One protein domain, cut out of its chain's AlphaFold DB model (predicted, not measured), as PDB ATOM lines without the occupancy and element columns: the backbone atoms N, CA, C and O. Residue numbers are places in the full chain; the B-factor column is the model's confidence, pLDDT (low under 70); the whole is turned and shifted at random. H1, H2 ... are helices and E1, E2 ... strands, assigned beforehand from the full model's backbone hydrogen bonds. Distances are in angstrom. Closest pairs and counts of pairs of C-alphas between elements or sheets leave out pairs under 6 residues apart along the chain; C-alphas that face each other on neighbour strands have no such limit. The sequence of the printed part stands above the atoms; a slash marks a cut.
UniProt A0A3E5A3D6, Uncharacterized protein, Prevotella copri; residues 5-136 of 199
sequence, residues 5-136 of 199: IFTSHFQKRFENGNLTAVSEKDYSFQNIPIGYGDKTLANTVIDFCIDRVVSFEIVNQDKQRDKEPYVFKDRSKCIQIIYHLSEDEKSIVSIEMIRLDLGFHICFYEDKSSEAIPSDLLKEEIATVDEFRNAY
ATOM      1  N   ILE A   5     -19.560 -48.667 -20.876       78.00
ATOM      2  CA  ILE A   5     -20.674 -49.210 -20.099       78.00
ATOM      3  C   ILE A   5     -21.616 -48.060 -19.769       78.00
ATOM      4  O   ILE A   5     -21.186 -47.073 -19.184       78.00
ATOM      5  N   PHE A   6     -22.886 -48.215 -20.128       86.81
ATOM      6  CA  PHE A   6     -23.973 -47.364 -19.655       86.81
ATOM      7  C   PHE A   6     -24.839 -48.206 -18.725       86.81
ATOM      8  O   PHE A   6     -25.166 -49.343 -19.066       86.81
ATOM      9  N   THR A   7     -25.182 -47.681 -17.554       89.94
ATOM     10  CA  THR A   7     -26.089 -48.359 -16.622       89.94
ATOM     11  C   THR A   7     -27.332 -47.506 -16.487       89.94
ATOM     12  O   THR A   7     -27.239 -46.334 -16.156       89.94
ATOM     13  N   SER A   8     -28.486 -48.092 -16.772       91.62
ATOM     14  CA  SER A   8     -29.770 -47.447 -16.583       91.62
ATOM     15  C   SER A   8     -30.377 -47.869 -15.262       91.62
ATOM     16  O   SER A   8     -30.517 -49.066 -15.022       91.62
ATOM     17  N   HIS A   9     -30.803 -46.897 -14.459       91.81
ATOM     18  CA  HIS A   9     -31.517 -47.125 -13.199       91.81
ATOM     19  C   HIS A   9     -33.028 -46.879 -13.316       91.81
ATOM     20  O   HIS A   9     -33.773 -47.058 -12.350       91.81
ATOM     21  N   PHE A  10     -33.481 -46.426 -14.487       93.12
ATOM     22  CA  PHE A  10     -34.869 -46.070 -14.731       93.12
ATOM     23  C   PHE A  10     -35.268 -46.235 -16.198       93.12
ATOM     24  O   PHE A  10     -34.549 -45.798 -17.099       93.12
ATOM     25  N   GLN A  11     -36.428 -46.846 -16.451       94.19
ATOM     26  CA  GLN A  11     -36.910 -47.121 -17.802       94.19
ATOM     27  C   GLN A  11     -38.377 -46.755 -17.980       94.19
ATOM     28  O   GLN A  11     -39.203 -47.013 -17.106       94.19
ATOM     29  N   LYS A  12     -38.713 -46.227 -19.159       95.38
ATOM     30  CA  LYS A  12     -40.095 -45.963 -19.585       95.38
ATOM     31  C   LYS A  12     -40.398 -46.739 -20.863       95.38
ATOM     32  O   LYS A  12     -39.642 -46.636 -21.824       95.38
ATOM     33  N   ARG A  13     -41.501 -47.487 -20.885       96.44
ATOM     34  CA  ARG A  13     -42.020 -48.191 -22.067       96.44
ATOM     35  C   ARG A  13     -43.209 -47.436 -22.625       96.44
ATOM     36  O   ARG A  13     -44.132 -47.086 -21.888       96.44
ATOM     37  N   PHE A  14     -43.202 -47.267 -23.935       96.81
ATOM     38  CA  PHE A  14     -44.264 -46.610 -24.666       96.81
ATOM     39  C   PHE A  14     -44.796 -47.510 -25.774       96.81
ATOM     40  O   PHE A  14     -44.032 -48.116 -26.525       96.81
ATOM     41  N   GLU A  15     -46.115 -47.529 -25.921       95.44
ATOM     42  CA  GLU A  15     -46.819 -48.225 -26.996       95.44
ATOM     43  C   GLU A  15     -47.763 -47.239 -27.675       95.44
ATOM     44  O   GLU A  15     -48.549 -46.557 -27.014       95.44
ATOM     45  N   ASN A  16     -47.660 -47.110 -29.001       88.00
ATOM     46  CA  ASN A  16     -48.431 -46.130 -29.779       88.00
ATOM     47  C   ASN A  16     -48.347 -44.688 -29.223       88.00
ATOM     48  O   ASN A  16     -49.322 -43.942 -29.257       88.00
ATOM     49  N   GLY A  17     -47.186 -44.311 -28.673       87.31
ATOM     50  CA  GLY A  17     -46.935 -42.990 -28.084       87.31
ATOM     51  C   GLY A  17     -47.448 -42.796 -26.652       87.31
ATOM     52  O   GLY A  17     -47.200 -41.747 -26.067       87.31
ATOM     53  N   ASN A  18     -48.117 -43.790 -26.061       93.75
ATOM     54  CA  ASN A  18     -48.606 -43.724 -24.685       93.75
ATOM     55  C   ASN A  18     -47.650 -44.442 -23.735       93.75
ATOM     56  O   ASN A  18     -47.182 -45.533 -24.053       93.75
ATOM     57  N   LEU A  19     -47.395 -43.862 -22.560       94.56
ATOM     58  CA  LEU A  19     -46.637 -44.515 -21.493       94.56
ATOM     59  C   LEU A  19     -47.445 -45.699 -20.945       94.56
ATOM     60  O   LEU A  19     -48.554 -45.504 -20.449       94.56
ATOM     61  N   THR A  20     -46.892 -46.907 -21.022       95.94
ATOM     62  CA  THR A  20     -47.576 -48.143 -20.602       95.94
ATOM     63  C   THR A  20     -46.904 -48.846 -19.433       95.94
ATOM     64  O   THR A  20     -47.575 -49.568 -18.697       95.94
ATOM     65  N   ALA A  21     -45.602 -48.643 -19.236       95.81
ATOM     66  CA  ALA A  21     -44.893 -49.189 -18.090       95.81
ATOM     67  C   ALA A  21     -43.678 -48.350 -17.706       95.81
ATOM     68  O   ALA A  21     -43.083 -47.648 -18.528       95.81
ATOM     69  N   VAL A  22     -43.300 -48.469 -16.440       95.12
ATOM     70  CA  VAL A  22     -42.112 -47.871 -15.847       95.12
ATOM     71  C   VAL A  22     -41.404 -48.928 -15.008       95.12
ATOM     72  O   VAL A  22     -42.058 -49.726 -14.344       95.12
ATOM     73  N   SER A  23     -40.078 -48.937 -15.034       92.88
ATOM     74  CA  SER A  23     -39.248 -49.860 -14.260       92.88
ATOM     75  C   SER A  23     -38.097 -49.098 -13.614       92.88
ATOM     76  O   SER A  23     -37.584 -48.136 -14.182       92.88
ATOM     77  N   GLU A  24     -37.699 -49.544 -12.426       91.81
ATOM     78  CA  GLU A  24     -36.495 -49.084 -11.724       91.81
ATOM     79  C   GLU A  24     -35.435 -50.189 -11.596       91.81
ATOM     80  O   GLU A  24     -34.533 -50.102 -10.761       91.81
ATOM     81  N   LYS A  25     -35.572 -51.271 -12.368       90.69
ATOM     82  CA  LYS A  25     -34.559 -52.320 -12.439       90.69
ATOM     83  C   LYS A  25     -33.308 -51.783 -13.125       90.69
ATOM     84  O   LYS A  25     -33.395 -51.041 -14.101       90.69
ATOM     85  N   ASP A  26     -32.151 -52.196 -12.632       91.19
ATOM     86  CA  ASP A  26     -30.883 -51.831 -13.248       91.19
ATOM     87  C   ASP A  26     -30.675 -52.614 -14.550       91.19
ATOM     88  O   ASP A  26     -30.782 -53.841 -14.550       91.19
ATOM     89  N   TYR A  27     -30.343 -51.903 -15.631       90.19
ATOM     90  CA  TYR A  27     -29.929 -52.483 -16.911       90.19
ATOM     91  C   TYR A  27     -28.535 -51.985 -17.289       90.19
ATOM     92  O   TYR A  27     -28.298 -50.786 -17.403       90.19
ATOM     93  N   SER A  28     -27.605 -52.901 -17.532       89.44
ATOM     94  CA  SER A  28     -26.236 -52.626 -17.960       89.44
ATOM     95  C   SER A  28     -26.075 -52.856 -19.457       89.44
ATOM     96  O   SER A  28     -26.375 -53.931 -19.976       89.44
ATOM     97  N   PHE A  29     -25.506 -51.879 -20.145       88.31
ATOM     98  CA  PHE A  29     -25.255 -51.911 -21.579       88.31
ATOM     99  C   PHE A  29     -23.757 -51.953 -21.854       88.31
ATOM    100  O   PHE A  29     -22.983 -51.282 -21.175       88.31
ATOM    101  N   GLN A  30     -23.332 -52.744 -22.841       86.12
ATOM    102  CA  GLN A  30     -21.917 -52.880 -23.213       86.12
ATOM    103  C   GLN A  30     -21.716 -52.756 -24.723       86.12
ATOM    104  O   GLN A  30     -22.669 -52.826 -25.499       86.12
ATOM    105  N   ASN A  31     -20.450 -52.607 -25.128       79.19
ATOM    106  CA  ASN A  31     -20.030 -52.455 -26.523       79.19
ATOM    107  C   ASN A  31     -20.673 -51.256 -27.229       79.19
ATOM    108  O   ASN A  31     -20.899 -51.286 -28.434       79.19
ATOM    109  N   ILE A  32     -20.943 -50.176 -26.493       74.12
ATOM    110  CA  ILE A  32     -21.544 -48.983 -27.080       74.12
ATOM    111  C   ILE A  32     -20.488 -48.234 -27.912       74.12
ATOM    112  O   ILE A  32     -19.434 -47.869 -27.375       74.12
ATOM    113  N   PRO A  33     -20.720 -48.005 -29.215       67.00
ATOM    114  CA  PRO A  33     -19.816 -47.221 -30.044       67.00
ATOM    115  C   PRO A  33     -19.932 -45.738 -29.692       67.00
ATOM    116  O   PRO A  33     -20.945 -45.102 -29.965       67.00
ATOM    117  N   ILE A  34     -18.865 -45.157 -29.155       63.00
ATOM    118  CA  ILE A  34     -18.737 -43.702 -29.045       63.00
ATOM    119  C   ILE A  34     -17.574 -43.291 -29.937       63.00
ATOM    120  O   ILE A  34     -16.432 -43.677 -29.703       63.00
ATOM    121  N   GLY A  35     -17.867 -42.533 -30.988       54.62
ATOM    122  CA  GLY A  35     -16.862 -42.052 -31.931       54.62
ATOM    123  C   GLY A  35     -17.312 -40.749 -32.556       54.62
ATOM    124  O   GLY A  35     -17.723 -40.709 -33.713       54.62
ATOM    125  N   TYR A  36     -17.250 -39.670 -31.776       49.72
ATOM    126  CA  TYR A  36     -17.481 -38.328 -32.294       49.72
ATOM    127  C   TYR A  36     -16.439 -38.018 -33.382       49.72
ATOM    128  O   TYR A  36     -15.241 -37.976 -33.102       49.72
ATOM    129  N   GLY A  37     -16.879 -37.847 -34.631       46.72
ATOM    130  CA  GLY A  37     -15.994 -37.609 -35.776       46.72
ATOM    131  C   GLY A  37     -15.149 -38.815 -36.218       46.72
ATOM    132  O   GLY A  37     -14.304 -38.664 -37.108       46.72
ATOM    133  N   ASP A  38     -15.360 -40.010 -35.648       51.22
ATOM    134  CA  ASP A  38     -14.624 -41.207 -36.050       51.22
ATOM    135  C   ASP A  38     -15.251 -41.828 -37.307       51.22
ATOM    136  O   ASP A  38     -16.291 -42.490 -37.292       51.22
ATOM    137  N   LYS A  39     -14.578 -41.610 -38.440       49.12
ATOM    138  CA  LYS A  39     -14.975 -42.120 -39.761       49.12
ATOM    139  C   LYS A  39     -14.979 -43.653 -39.838       49.12
ATOM    140  O   LYS A  39     -15.454 -44.177 -40.847       49.12
ATOM    141  N   THR A  40     -14.461 -44.357 -38.827       52.22
ATOM    142  CA  THR A  40     -14.413 -45.824 -38.783       52.22
ATOM    143  C   THR A  40     -15.727 -46.476 -38.342       52.22
ATOM    144  O   THR A  40     -15.935 -47.638 -38.668       52.22
ATOM    145  N   LEU A  41     -16.665 -45.746 -37.718       54.47
ATOM    146  CA  LEU A  41     -17.950 -46.313 -37.260       54.47
ATOM    147  C   LEU A  41     -18.949 -46.629 -38.388       54.47
ATOM    148  O   LEU A  41     -19.942 -47.324 -38.164       54.47
ATOM    149  N   ALA A  42     -18.705 -46.146 -39.608       54.22
ATOM    150  CA  ALA A  42     -19.548 -46.457 -40.757       54.22
ATOM    151  C   ALA A  42     -19.432 -47.946 -41.123       54.22
ATOM    152  O   ALA A  42     -18.330 -48.444 -41.341       54.22
ATOM    153  N   ASN A  43     -20.570 -48.640 -41.229       59.22
ATOM    154  CA  ASN A  43     -20.645 -50.085 -41.484       59.22
ATOM    155  C   ASN A  43     -19.922 -50.957 -40.439       59.22
ATOM    156  O   ASN A  43     -19.617 -52.116 -40.723       59.22
ATOM    157  N   THR A  44     -19.642 -50.424 -39.247       65.00
ATOM    158  CA  THR A  44     -19.130 -51.254 -38.156       65.00
ATOM    159  C   THR A  44     -20.271 -52.097 -37.606       65.00
ATOM    160  O   THR A  44     -21.341 -51.580 -37.286       65.00
ATOM    161  N   VAL A  45     -20.018 -53.400 -37.532       70.19
ATOM    162  CA  VAL A  45     -20.866 -54.373 -36.848       70.19
ATOM    163  C   VAL A  45     -20.474 -54.380 -35.379       70.19
ATOM    164  O   VAL A  45     -19.289 -54.479 -35.058       70.19
ATOM    165  N   ILE A  46     -21.460 -54.246 -34.502       73.31
ATOM    166  CA  ILE A  46     -21.241 -54.091 -33.068       73.31
ATOM    167  C   ILE A  46     -22.103 -55.091 -32.324       73.31
ATOM    168  O   ILE A  46     -23.320 -55.072 -32.478       73.31
ATOM    169  N   ASP A  47     -21.481 -55.902 -31.474       79.31
ATOM    170  CA  ASP A  47     -22.178 -56.831 -30.586       79.31
ATOM    171  C   ASP A  47     -22.767 -56.077 -29.389       79.31
ATOM    172  O   ASP A  47     -22.177 -56.037 -28.311       79.31
ATOM    173  N   PHE A  48     -23.914 -55.435 -29.578       80.81
ATOM    174  CA  PHE A  48     -24.598 -54.694 -28.525       80.81
ATOM    175  C   PHE A  48     -25.152 -55.653 -27.476       80.81
ATOM    176  O   PHE A  48     -25.839 -56.614 -27.821       80.81
ATOM    177  N   CYS A  49     -24.875 -55.385 -26.199       84.00
ATOM    178  CA  CYS A  49     -25.250 -56.268 -25.097       84.00
ATOM    179  C   CYS A  49     -26.112 -55.543 -24.066       84.00
ATOM    180  O   CYS A  49     -25.750 -54.449 -23.639       84.00
ATOM    181  N   ILE A  50     -27.171 -56.211 -23.603       84.94
ATOM    182  CA  ILE A  50     -28.020 -55.796 -22.477       84.94
ATOM    183  C   ILE A  50     -27.931 -56.876 -21.388       84.94
ATOM    184  O   ILE A  50     -28.218 -58.049 -21.644       84.94
ATOM    185  N   ASP A  51     -27.472 -56.495 -20.194       76.81
ATOM    186  CA  ASP A  51     -27.356 -57.311 -18.970       76.81
ATOM    187  C   ASP A  51     -26.631 -58.657 -19.106       76.81
ATOM    188  O   ASP A  51     -26.788 -59.552 -18.279       76.81
ATOM    189  N   ARG A  52     -25.813 -58.837 -20.152       61.25
ATOM    190  CA  ARG A  52     -25.255 -60.151 -20.546       61.25
ATOM    191  C   ARG A  52     -26.330 -61.215 -20.835       61.25
ATOM    192  O   ARG A  52     -25.996 -62.391 -20.960       61.25
ATOM    193  N   VAL A  53     -27.598 -60.816 -20.945       63.38
ATOM    194  CA  VAL A  53     -28.744 -61.691 -21.220       63.38
ATOM    195  C   VAL A  53     -29.011 -61.754 -22.718       63.38
ATOM    196  O   VAL A  53     -29.284 -62.825 -23.260       63.38
ATOM    197  N   VAL A  54     -28.894 -60.614 -23.400       75.00
ATOM    198  CA  VAL A  54     -29.114 -60.515 -24.842       75.00
ATOM    199  C   VAL A  54     -27.937 -59.799 -25.487       75.00
ATOM    200  O   VAL A  54     -27.521 -58.739 -25.022       75.00
ATOM    201  N   SER A  55     -27.415 -60.385 -26.566       78.94
ATOM    202  CA  SER A  55     -26.439 -59.755 -27.450       78.94
ATOM    203  C   SER A  55     -26.901 -59.857 -28.896       78.94
ATOM    204  O   SER A  55     -27.274 -60.947 -29.342       78.94
ATOM    205  N   PHE A  56     -26.857 -58.756 -29.637       77.56
ATOM    206  CA  PHE A  56     -27.157 -58.753 -31.066       77.56
ATOM    207  C   PHE A  56     -26.297 -57.746 -31.812       77.56
ATOM    208  O   PHE A  56     -25.860 -56.731 -31.274       77.56
ATOM    209  N   GLU A  57     -26.072 -58.047 -33.083       82.38
ATOM    210  CA  GLU A  57     -25.306 -57.183 -33.958       82.38
ATOM    211  C   GLU A  57     -26.132 -55.976 -34.396       82.38
ATOM    212  O   GLU A  57     -27.187 -56.139 -35.015       82.38
ATOM    213  N   ILE A  58     -25.614 -54.775 -34.149       79.12
ATOM    214  CA  ILE A  58     -26.152 -53.518 -34.667       79.12
ATOM    215  C   ILE A  58     -25.189 -52.888 -35.673       79.12
ATOM    216  O   ILE A  58     -23.968 -53.007 -35.558       79.12
ATOM    217  N   VAL A  59     -25.751 -52.207 -36.670       74.88
ATOM    218  CA  VAL A  59     -25.014 -51.516 -37.730       74.88
ATOM    219  C   VAL A  59     -25.464 -50.062 -37.781       74.88
ATOM    220  O   VAL A  59     -26.665 -49.772 -37.799       74.88
ATOM    221  N   ASN A  60     -24.496 -49.143 -37.822       71.25
ATOM    222  CA  ASN A  60     -24.770 -47.724 -38.030       71.25
ATOM    223  C   ASN A  60     -25.323 -47.517 -39.447       71.25
ATOM    224  O   ASN A  60     -24.640 -47.828 -40.427       71.25
ATOM    225  N   GLN A  61     -26.556 -47.023 -39.553       62.88
ATOM    226  CA  GLN A  61     -27.227 -46.875 -40.845       62.88
ATOM    227  C   GLN A  61     -26.955 -45.536 -41.529       62.88
ATOM    228  O   GLN A  61     -27.298 -45.400 -42.705       62.88
ATOM    229  N   ASP A  62     -26.331 -44.564 -40.850       56.88
ATOM    230  CA  ASP A  62     -26.352 -43.191 -41.334       56.88
ATOM    231  C   ASP A  62     -25.012 -42.635 -41.835       56.88
ATOM    232  O   ASP A  62     -23.936 -42.780 -41.250       56.88
ATOM    233  N   LYS A  63     -25.115 -41.919 -42.962       49.38
ATOM    234  CA  LYS A  63     -24.071 -41.035 -43.500       49.38
ATOM    235  C   LYS A  63     -24.046 -39.690 -42.756       49.38
ATOM    236  O   LYS A  63     -23.191 -38.858 -43.060       49.38
ATOM    237  N   GLN A  64     -24.945 -39.478 -41.792       48.59
ATOM    238  CA  GLN A  64     -24.962 -38.336 -40.878       48.59
ATOM    239  C   GLN A  64     -23.915 -38.519 -39.774       48.59
ATOM    240  O   GLN A  64     -24.219 -38.769 -38.617       48.59
ATOM    241  N   ARG A  65     -22.642 -38.418 -40.165       50.69
ATOM    242  CA  ARG A  65     -21.474 -38.649 -39.295       50.69
ATOM    243  C   ARG A  65     -21.364 -37.675 -38.114       50.69
ATOM    244  O   ARG A  65     -20.638 -37.966 -37.171       50.69
ATOM    245  N   ASP A  66     -22.095 -36.562 -38.178       50.22
ATOM    246  CA  ASP A  66     -21.892 -35.389 -37.323       50.22
ATOM    247  C   ASP A  66     -23.208 -34.805 -36.770       50.22
ATOM    248  O   ASP A  66     -23.227 -33.651 -36.345       50.22
ATOM    249  N   LYS A  67     -24.329 -35.542 -36.827       54.66
ATOM    250  CA  LYS A  67     -25.613 -35.068 -36.287       54.66
ATOM    251  C   LYS A  67     -26.227 -36.092 -35.351       54.66
ATOM    252  O   LYS A  67     -26.441 -37.236 -35.731       54.66
ATOM    253  N   GLU A  68     -26.509 -35.635 -34.141       58.06
ATOM    254  CA  GLU A  68     -27.320 -36.362 -33.180       58.06
ATOM    255  C   GLU A  68     -28.781 -36.441 -33.652       58.06
ATOM    256  O   GLU A  68     -29.263 -35.518 -34.324       58.06
ATOM    257  N   PRO A  69     -29.503 -37.517 -33.293       65.94
ATOM    258  CA  PRO A  69     -29.048 -38.645 -32.474       65.94
ATOM    259  C   PRO A  69     -28.351 -39.759 -33.285       65.94
ATOM    260  O   PRO A  69     -28.583 -39.914 -34.484       65.94
ATOM    261  N   TYR A  70     -27.512 -40.572 -32.628       72.81
ATOM    262  CA  TYR A  70     -26.859 -41.720 -33.274       72.81
ATOM    263  C   TYR A  70     -27.829 -42.897 -33.388       72.81
ATOM    264  O   TYR A  70     -28.312 -43.386 -32.370       72.81
ATOM    265  N   VAL A  71     -28.078 -43.377 -34.611       79.56
ATOM    266  CA  VAL A  71     -29.075 -44.422 -34.889       79.56
ATOM    267  C   VAL A  71     -28.427 -45.692 -35.437       79.56
ATOM    268  O   VAL A  71     -27.759 -45.686 -36.473       79.56
ATOM    269  N   PHE A  72     -28.707 -46.813 -34.780       82.25
ATOM    270  CA  PHE A  72     -28.245 -48.139 -35.167       82.25
ATOM    271  C   PHE A  72     -29.431 -49.071 -35.382       82.25
ATOM    272  O   PHE A  72     -30.448 -48.950 -34.704       82.25
ATOM    273  N   LYS A  73     -29.304 -50.021 -36.310       86.31
ATOM    274  CA  LYS A  73     -30.305 -51.078 -36.504       86.31
ATOM    275  C   LYS A  73     -29.664 -52.446 -36.482       86.31
ATOM    276  O   LYS A  73     -28.532 -52.602 -36.937       86.31
ATOM    277  N   ASP A  74     -30.405 -53.428 -36.002       88.12
ATOM    278  CA  ASP A  74     -29.982 -54.814 -36.090       88.12
ATOM    279  C   ASP A  74     -30.103 -55.363 -37.527       88.12
ATOM    280  O   ASP A  74     -30.695 -54.739 -38.417       88.12
ATOM    281  N   ARG A  75     -29.549 -56.557 -37.772       83.88
ATOM    282  CA  ARG A  75     -29.600 -57.200 -39.100       83.88
ATOM    283  C   ARG A  75     -31.025 -57.460 -39.595       83.88
ATOM    284  O   ARG A  75     -31.260 -57.395 -40.801       83.88
ATOM    285  N   SER A  76     -31.957 -57.757 -38.689       86.62
ATOM    286  CA  SER A  76     -33.362 -57.986 -39.038       86.62
ATOM    287  C   SER A  76     -34.109 -56.693 -39.375       86.62
ATOM    288  O   SER A  76     -35.187 -56.749 -39.964       86.62
ATOM    289  N   LYS A  77     -33.530 -55.534 -39.023       87.88
ATOM    290  CA  LYS A  77     -34.133 -54.196 -39.081       87.88
ATOM    291  C   LYS A  77     -35.348 -54.022 -38.164       87.88
ATOM    292  O   LYS A  77     -36.021 -53.001 -38.284       87.88
ATOM    293  N   CYS A  78     -35.630 -54.972 -37.274       92.00
ATOM    294  CA  CYS A  78     -36.734 -54.902 -36.316       92.00
ATOM    295  C   CYS A  78     -36.381 -54.070 -35.086       92.00
ATOM    296  O   CYS A  78     -37.263 -53.474 -34.469       92.00
ATOM    297  N   ILE A  79     -35.097 -54.029 -34.734       91.19
ATOM    298  CA  ILE A  79     -34.597 -53.349 -33.550       91.19
ATOM    299  C   ILE A  79     -33.812 -52.126 -33.997       91.19
ATOM    300  O   ILE A  79     -32.860 -52.229 -34.774       91.19
ATOM    301  N   GLN A  80     -34.200 -50.968 -33.478       91.00
ATOM    302  CA  GLN A  80     -33.463 -49.726 -33.644       91.00
ATOM    303  C   GLN A  80     -33.001 -49.229 -32.279       91.00
ATOM    304  O   GLN A  80     -33.788 -49.167 -31.340       91.00
ATOM    305  N   ILE A  81     -31.723 -48.878 -32.186       88.88
ATOM    306  CA  ILE A  81     -31.102 -48.333 -30.985       88.88
ATOM    307  C   ILE A  81     -30.700 -46.888 -31.262       88.88
ATOM    308  O   ILE A  81     -30.070 -46.609 -32.285       88.88
ATOM    309  N   ILE A  82     -31.076 -45.984 -30.365       87.25
ATOM    310  CA  ILE A  82     -30.770 -44.559 -30.452       87.25
ATOM    311  C   ILE A  82     -30.006 -44.147 -29.198       87.25
ATOM    312  O   ILE A  82     -30.407 -44.492 -28.089       87.25
ATOM    313  N   TYR A  83     -28.903 -43.420 -29.366       83.81
ATOM    314  CA  TYR A  83     -28.155 -42.848 -28.245       83.81
ATOM    315  C   TYR A  83     -28.346 -41.336 -28.192       83.81
ATOM    316  O   TYR A  83     -28.177 -40.655 -29.209       83.81
ATOM    317  N   HIS A  84     -28.629 -40.827 -26.994       82.62
ATOM    318  CA  HIS A  84     -28.683 -39.399 -26.702       82.62
ATOM    319  C   HIS A  84     -27.508 -39.019 -25.812       82.62
ATOM    320  O   HIS A  84     -27.285 -39.638 -24.767       82.62
ATOM    321  N   LEU A  85     -26.753 -38.010 -26.238       78.31
ATOM    322  CA  LEU A  85     -25.598 -37.517 -25.506       78.31
ATOM    323  C   LEU A  85     -25.936 -36.212 -24.787       78.31
ATOM    324  O   LEU A  85     -26.787 -35.444 -25.232       78.31
ATOM    325  N   SER A  86     -25.252 -35.949 -23.679       77.31
ATOM    326  CA  SER A  86     -25.258 -34.630 -23.048       77.31
ATOM    327  C   SER A  86     -24.522 -33.637 -23.957       77.31
ATOM    328  O   SER A  86     -23.419 -33.959 -24.414       77.31
ATOM    329  N   GLU A  87     -25.056 -32.427 -24.138       68.94
ATOM    330  CA  GLU A  87     -24.406 -31.374 -24.940       68.94
ATOM    331  C   GLU A  87     -22.996 -31.018 -24.418       68.94
ATOM    332  O   GLU A  87     -22.089 -30.755 -25.211       68.94
ATOM    333  N   ASP A  88     -22.795 -31.075 -23.096       68.75
ATOM    334  CA  ASP A  88     -21.572 -30.608 -22.430       68.75
ATOM    335  C   ASP A  88     -20.508 -31.703 -22.241       68.75
ATOM    336  O   ASP A  88     -19.341 -31.523 -22.602       68.75
ATOM    337  N   GLU A  89     -20.890 -32.854 -21.680       63.22
ATOM    338  CA  GLU A  89     -19.943 -33.889 -21.233       63.22
ATOM    339  C   GLU A  89     -19.719 -34.996 -22.268       63.22
ATOM    340  O   GLU A  89     -18.821 -35.828 -22.114       63.22
ATOM    341  N   LYS A  90     -20.514 -34.999 -23.348       66.94
ATOM    342  CA  LYS A  90     -20.556 -36.068 -24.360       66.94
ATOM    343  C   LYS A  90     -20.729 -37.466 -23.743       66.94
ATOM    344  O   LYS A  90     -20.290 -38.458 -24.329       66.94
ATOM    345  N   SER A  91     -21.346 -37.538 -22.564       76.50
ATOM    346  CA  SER A  91     -21.767 -38.768 -21.902       76.50
ATOM    347  C   SER A  91     -23.140 -39.183 -22.427       76.50
ATOM    348  O   SER A  91     -23.912 -38.351 -22.905       76.50
ATOM    349  N   ILE A  92     -23.434 -40.482 -22.398       80.38
ATOM    350  CA  ILE A  92     -24.751 -40.994 -22.789       80.38
ATOM    351  C   ILE A  92     -25.719 -40.699 -21.654       80.38
ATOM    352  O   ILE A  92     -25.536 -41.220 -20.563       80.38
ATOM    353  N   VAL A  93     -26.757 -39.915 -21.929       84.62
ATOM    354  CA  VAL A  93     -27.804 -39.584 -20.948       84.62
ATOM    355  C   VAL A  93     -28.945 -40.594 -21.024       84.62
ATOM    356  O   VAL A  93     -29.552 -40.960 -20.014       84.62
ATOM    357  N   SER A  94     -29.237 -41.070 -22.235       89.50
ATOM    358  CA  SER A  94     -30.226 -42.114 -22.445       89.50
ATOM    359  C   SER A  94     -29.936 -42.977 -23.668       89.50
ATOM    360  O   SER A  94     -29.292 -42.565 -24.640       89.50
ATOM    361  N   ILE A  95     -30.457 -44.200 -23.605       90.75
ATOM    362  CA  ILE A  95     -30.527 -45.132 -24.727       90.75
ATOM    363  C   ILE A  95     -31.999 -45.394 -25.015       90.75
ATOM    364  O   ILE A  95     -32.756 -45.728 -24.107       90.75
ATOM    365  N   GLU A  96     -32.413 -45.287 -26.270       92.62
ATOM    366  CA  GLU A  96     -33.733 -45.733 -26.702       92.62
ATOM    367  C   GLU A  96     -33.614 -47.026 -27.498       92.62
ATOM    368  O   GLU A  96     -32.775 -47.152 -28.391       92.62
ATOM    369  N   MET A  97     -34.481 -47.985 -27.192       93.12
ATOM    370  CA  MET A  97     -34.664 -49.200 -27.972       93.12
ATOM    371  C   MET A  97     -36.069 -49.215 -28.554       93.12
ATOM    372  O   MET A  97     -37.052 -49.272 -27.821       93.12
ATOM    373  N   ILE A  98     -36.164 -49.212 -29.877       93.88
ATOM    374  CA  ILE A  98     -37.421 -49.263 -30.617       93.88
ATOM    375  C   ILE A  98     -37.574 -50.660 -31.216       93.88
ATOM    376  O   ILE A  98     -36.737 -51.105 -32.004       93.88
ATOM    377  N   ARG A  99     -38.666 -51.340 -30.858       94.00
ATOM    378  CA  ARG A  99     -39.102 -52.615 -31.434       94.00
ATOM    379  C   ARG A  99     -40.161 -52.355 -32.493       94.00
ATOM    380  O   ARG A  99     -41.355 -52.316 -32.203       94.00
ATOM    381  N   LEU A 100     -39.710 -52.171 -33.730       93.38
ATOM    382  CA  LEU A 100     -40.570 -51.847 -34.872       93.38
ATOM    383  C   LEU A 100     -41.585 -52.962 -35.162       93.38
ATOM    384  O   LEU A 100     -42.710 -52.688 -35.557       93.38
ATOM    385  N   ASP A 101     -41.197 -54.211 -34.923       93.38
ATOM    386  CA  ASP A 101     -42.011 -55.404 -35.149       93.38
ATOM    387  C   ASP A 101     -43.032 -55.680 -34.031       93.38
ATOM    388  O   ASP A 101     -44.040 -56.353 -34.259       93.38
ATOM    389  N   LEU A 102     -42.788 -55.165 -32.822       93.00
ATOM    390  CA  LEU A 102     -43.699 -55.292 -31.676       93.00
ATOM    391  C   LEU A 102     -44.488 -54.010 -31.379       93.00
ATOM    392  O   LEU A 102     -45.432 -54.057 -30.597       93.00
ATOM    393  N   GLY A 103     -44.141 -52.886 -32.009       92.88
ATOM    394  CA  GLY A 103     -44.873 -51.626 -31.880       92.88
ATOM    395  C   GLY A 103     -44.633 -50.879 -30.566       92.88
ATOM    396  O   GLY A 103     -45.488 -50.098 -30.145       92.88
ATOM    397  N   PHE A 104     -43.485 -51.091 -29.919       95.06
ATOM    398  CA  PHE A 104     -43.124 -50.384 -28.689       95.06
ATOM    399  C   PHE A 104     -41.734 -49.759 -28.765       95.06
ATOM    400  O   PHE A 104     -40.892 -50.156 -29.573       95.06
ATOM    401  N   HIS A 105     -41.472 -48.799 -27.883       95.69
ATOM    402  CA  HIS A 105     -40.115 -48.353 -27.590       95.69
ATOM    403  C   HIS A 105     -39.888 -48.211 -26.089       95.69
ATOM    404  O   HIS A 105     -40.829 -48.013 -25.319       95.69
ATOM    405  N   ILE A 106     -38.633 -48.354 -25.679       95.88
ATOM    406  CA  ILE A 106     -38.194 -48.256 -24.293       95.88
ATOM    407  C   ILE A 106     -37.087 -47.215 -24.221       95.88
ATOM    408  O   ILE A 106     -36.091 -47.326 -24.932       95.88
ATOM    409  N   CYS A 107     -37.254 -46.235 -23.342       95.00
ATOM    410  CA  CYS A 107     -36.222 -45.267 -23.000       95.00
ATOM    411  C   CYS A 107     -35.541 -45.712 -21.705       95.00
ATOM    412  O   CYS A 107     -36.218 -45.925 -20.698       95.00
ATOM    413  N   PHE A 108     -34.220 -45.833 -21.740       94.00
ATOM    414  CA  PHE A 108     -33.354 -46.183 -20.622       94.00
ATOM    415  C   PHE A 108     -32.586 -44.942 -20.183       94.00
ATOM    416  O   PHE A 108     -31.842 -44.370 -20.979       94.00
ATOM    417  N   TYR A 109     -32.750 -44.539 -18.929       91.94
ATOM    418  CA  TYR A 109     -32.111 -43.361 -18.343       91.94
ATOM    419  C   TYR A 109     -31.067 -43.786 -17.317       91.94
ATOM    420  O   TYR A 109     -31.306 -44.753 -16.586       91.94
ATOM    421  N   GLU A 110     -29.936 -43.078 -17.279       88.50
ATOM    422  CA  GLU A 110     -28.904 -43.277 -16.254       88.50
ATOM    423  C   GLU A 110     -29.484 -42.970 -14.875       88.50
ATOM    424  O   GLU A 110     -29.547 -43.848 -14.023       88.50
ATOM    425  N   ASP A 111     -30.035 -41.771 -14.694       82.81
ATOM    426  CA  ASP A 111     -30.567 -41.333 -13.409       82.81
ATOM    427  C   ASP A 111     -32.007 -41.785 -13.145       82.81
ATOM    428  O   ASP A 111     -32.861 -41.862 -14.037       82.81
ATOM    429  N   LYS A 112     -32.308 -42.009 -11.860       72.06
ATOM    430  CA  LYS A 112     -33.684 -42.199 -11.393       72.06
ATOM    431  C   LYS A 112     -34.467 -40.895 -11.501       72.06
ATOM    432  O   LYS A 112     -34.028 -39.851 -11.020       72.06
ATOM    433  N   SER A 113     -35.660 -40.971 -12.088       69.19
ATOM    434  CA  SER A 113     -36.571 -39.829 -12.137       69.19
ATOM    435  C   SER A 113     -37.024 -39.426 -10.728       69.19
ATOM    436  O   SER A 113     -37.312 -40.277  -9.889       69.19
ATOM    437  N   SER A 114     -37.128 -38.119 -10.479       66.19
ATOM    438  CA  SER A 114     -37.777 -37.564  -9.282       66.19
ATOM    439  C   SER A 114     -39.307 -37.489  -9.413       66.19
ATOM    440  O   SER A 114     -39.989 -37.031  -8.495       66.19
ATOM    441  N   GLU A 115     -39.856 -37.922 -10.552       70.94
ATOM    442  CA  GLU A 115     -41.290 -37.923 -10.830       70.94
ATOM    443  C   GLU A 115     -42.025 -38.992 -10.011       70.94
ATOM    444  O   GLU A 115     -41.576 -40.128  -9.876       70.94
ATOM    445  N   ALA A 116     -43.211 -38.647  -9.505       77.81
ATOM    446  CA  ALA A 116     -44.096 -39.617  -8.871       77.81
ATOM    447  C   ALA A 116     -44.668 -40.578  -9.929       77.81
ATOM    448  O   ALA A 116     -45.439 -40.166 -10.797       77.81
ATOM    449  N   ILE A 117     -44.295 -41.857  -9.848       82.12
ATOM    450  CA  ILE A 117     -44.725 -42.898 -10.789       82.12
ATOM    451  C   ILE A 117     -46.048 -43.511 -10.301       82.12
ATOM    452  O   ILE A 117     -46.109 -43.993  -9.165       82.12
ATOM    453  N   PRO A 118     -47.107 -43.538 -11.131       85.50
ATOM    454  CA  PRO A 118     -48.327 -44.274 -10.819       85.50
ATOM    455  C   PRO A 118     -48.032 -45.764 -10.583       85.50
ATOM    456  O   PRO A 118     -47.372 -46.416 -11.392       85.50
ATOM    457  N   SER A 119     -48.516 -46.316  -9.468       86.75
ATOM    458  CA  SER A 119     -48.212 -47.697  -9.059       86.75
ATOM    459  C   SER A 119     -48.700 -48.758 -10.050       86.75
ATOM    460  O   SER A 119     -48.169 -49.860 -10.079       86.75
ATOM    461  N   ASP A 120     -49.718 -48.439 -10.847       91.94
ATOM    462  CA  ASP A 120     -50.263 -49.290 -11.907       91.94
ATOM    463  C   ASP A 120     -49.327 -49.420 -13.119       91.94
ATOM    464  O   ASP A 120     -49.345 -50.449 -13.800       91.94
ATOM    465  N   LEU A 121     -48.475 -48.416 -13.351       93.38
ATOM    466  CA  LEU A 121     -47.466 -48.429 -14.411       93.38
ATOM    467  C   LEU A 121     -46.160 -49.096 -13.973       93.38
ATOM    468  O   LEU A 121     -45.379 -49.510 -14.828       93.38
ATOM    469  N   LEU A 122     -45.912 -49.217 -12.668       93.12
ATOM    470  CA  LEU A 122     -44.674 -49.788 -12.150       93.12
ATOM    471  C   LEU A 122     -44.601 -51.299 -12.426       93.12
ATOM    472  O   LEU A 122     -45.501 -52.068 -12.077       93.12
ATOM    473  N   LYS A 123     -43.501 -51.731 -13.040       93.25
ATOM    474  CA  LYS A 123     -43.165 -53.127 -13.330       93.25
ATOM    475  C   LYS A 123     -41.779 -53.447 -12.782       93.25
ATOM    476  O   LYS A 123     -40.918 -52.576 -12.710       93.25
ATOM    477  N   GLU A 124     -41.573 -54.709 -12.415       91.00
ATOM    478  CA  GLU A 124     -40.253 -55.209 -12.019       91.00
ATOM    479  C   GLU A 124     -39.290 -55.258 -13.212       91.00
ATOM    480  O   GLU A 124     -38.141 -54.860 -13.089       91.00
ATOM    481  N   GLU A 125     -39.763 -55.708 -14.376       91.00
ATOM    482  CA  GLU A 125     -39.000 -55.697 -15.626       91.00
ATOM    483  C   GLU A 125     -39.753 -54.894 -16.684       91.00
ATOM    484  O   GLU A 125     -40.978 -54.998 -16.801       91.00
ATOM    485  N   ILE A 126     -39.023 -54.107 -17.480       93.81
ATOM    486  CA  ILE A 126     -39.636 -53.255 -18.509       93.81
ATOM    487  C   ILE A 126     -40.048 -54.040 -19.767       93.81
ATOM    488  O   ILE A 126     -40.969 -53.651 -20.490       93.81
ATOM    489  N   ALA A 127     -39.366 -55.154 -20.023       91.81
ATOM    490  CA  ALA A 127     -39.652 -56.096 -21.093       91.81
ATOM    491  C   ALA A 127     -39.060 -57.466 -20.756       91.81
ATOM    492  O   ALA A 127     -38.091 -57.575 -20.002       91.81
ATOM    493  N   THR A 128     -39.647 -58.502 -21.343       91.06
ATOM    494  CA  THR A 128     -39.171 -59.882 -21.223       91.06
ATOM    495  C   THR A 128     -37.910 -60.124 -22.058       91.06
ATOM    496  O   THR A 128     -37.618 -59.407 -23.016       91.06
ATOM    497  N   VAL A 129     -37.171 -61.194 -21.753       87.69
ATOM    498  CA  VAL A 129     -35.986 -61.597 -22.535       87.69
ATOM    499  C   VAL A 129     -36.323 -61.848 -24.008       87.69
ATOM    500  O   VAL A 129     -35.566 -61.441 -24.891       87.69
ATOM    501  N   ASP A 130     -37.471 -62.464 -24.294       88.75
ATOM    502  CA  ASP A 130     -37.921 -62.712 -25.667       88.75
ATOM    503  C   ASP A 130     -38.233 -61.400 -26.411       88.75
ATOM    504  O   ASP A 130     -37.883 -61.252 -27.583       88.75
ATOM    505  N   GLU A 131     -38.812 -60.413 -25.720       90.94
ATOM    506  CA  GLU A 131     -39.021 -59.048 -26.227       90.94
ATOM    507  C   GLU A 131     -37.726 -58.231 -26.364       90.94
ATOM    508  O   GLU A 131     -37.728 -57.195 -27.026       90.94
ATOM    509  N   PHE A 132     -36.604 -58.671 -25.799       88.12
ATOM    510  CA  PHE A 132     -35.297 -58.088 -26.109       88.12
ATOM    511  C   PHE A 132     -34.601 -58.804 -27.267       88.12
ATOM    512  O   PHE A 132     -33.916 -58.162 -28.059       88.12
ATOM    513  N   ARG A 133     -34.767 -60.126 -27.368       84.25
ATOM    514  CA  ARG A 133     -33.947 -60.982 -28.231       84.25
ATOM    515  C   ARG A 133     -34.564 -61.311 -29.583       84.25
ATOM    516  O   ARG A 133     -33.857 -61.313 -30.589       84.25
ATOM    517  N   ASN A 134     -35.836 -61.688 -29.604       88.06
ATOM    518  CA  ASN A 134     -36.434 -62.330 -30.771       88.06
ATOM    519  C   ASN A 134     -36.973 -61.261 -31.710       88.06
ATOM    520  O   ASN A 134     -37.793 -60.456 -31.282       88.06
ATOM    521  N   ALA A 135     -36.539 -61.275 -32.967       89.94
ATOM    522  CA  ALA A 135     -37.021 -60.382 -34.013       89.94
ATOM    523  C   ALA A 135     -37.991 -61.111 -34.948       89.94
ATOM    524  O   ALA A 135     -37.752 -62.268 -35.301       89.94
ATOM    525  N   TYR A 136     -39.035 -60.404 -35.378       92.69
ATOM    526  CA  TYR A 136     -40.102 -60.917 -36.238       92.69
ATOM    527  C   TYR A 136     -40.220 -60.062 -37.518       92.69
ATOM    528  O   TYR A 136     -41.148 -59.251 -37.634       92.69
TER     529      TYR A 136
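Overview. This is residues 5 to 136 of the 199 residues of an uncharacterized protein of Prevotella copri (UniProt A0A3E5A3D6). One ten-stranded sheet is curled into a loose, incompletely closed barrel, its strands folded back so that E1, E4, E5 and E6 face E8, E9, E10, E2 and E3 across the hinge strand E7. E1 comes near E10 where the curl closes, the hairpin of E2 and E3 extends the sheet past that place, and the short helix H1 sits near the start of E6. The printed part has 132 residues with ten named strands, E1 to E10, followed by H1; the sheet's order is E1 E4 E5 E6 E7 E8 E9 E10 E2 E3, all antiparallel. The class is mostly strand, with 63 residues, under half, in named elements. The whole is compact, with a radius of gyration of the C-alphas of 14.6 A and spans of 46 by 37 by 27 A.

Along the chain. E1 is residues 6 to 8, beginning at C-alpha 6 (-23.973, -47.364, -19.655), and runs on into E2, residues 10 to 15, at 73 degrees. E3 is residues 18 to 23 and E4 residues 27 to 30. E5 is residues 45 to 50, E6 residues 54 to 60, 18.9 A long, and E7 residues 70 to 74. E8 is residues 79 to 85, 19.9 A, and E9, the longest strand, residues 92 to 99, 20.4 A. E10 is residues 104 to 109, 16.7 A. H1 is residues 129 to 133, 6.1 A, ending at C-alpha 133 (-33.947, -60.982, -28.231).

Arrangement. The strongly twisted sheet has a meander, each strand the antiparallel neighbour of the one before, from E4 to E10. E8 and E9 form a hairpin at 163 degrees, with N 82 and O 96 2.9 A apart. E6 and E7 form a hairpin, antiparallel with an angle of 122 degrees between their N-to-C directions, and N 59 and O 73 are within hydrogen-bond range at 2.8 A. E10 and E2 are antiparallel, with N 12 and O 107 at 2.9 A. The edge strands are E1 and E3: E1 pairs with E4, N 8 and O 27 at 2.8 A, and E3 with E2, N 13 and O 21 at 2.8 A. The closest C-alphas of E1 and E10, Ser 8 and Tyr 109, are 5.0 A apart. H1 is on the sheet at a height of 6.9 A, over none of the strands; its closest C-alpha pair with E6 is Val 54 and Arg 133, 5.9 A. In H1 every O i to N i+4 pair is within hydrogen-bond range.

Size, cuts and confidence. The C-alphas farthest apart, Lys 39 and Ser 119, are 45.6 A apart. The printed part has no cut. The long links are E4 to E5 and E10 to H1; in the latter, residues 122 to 123 pair parallel with residues 22 to 23 of E3. The mean pLDDT of the printed part is 80.9, with residues 33 to 44, 52 to 53, 61 to 69, 87 to 90 and 113 to 114 under 70.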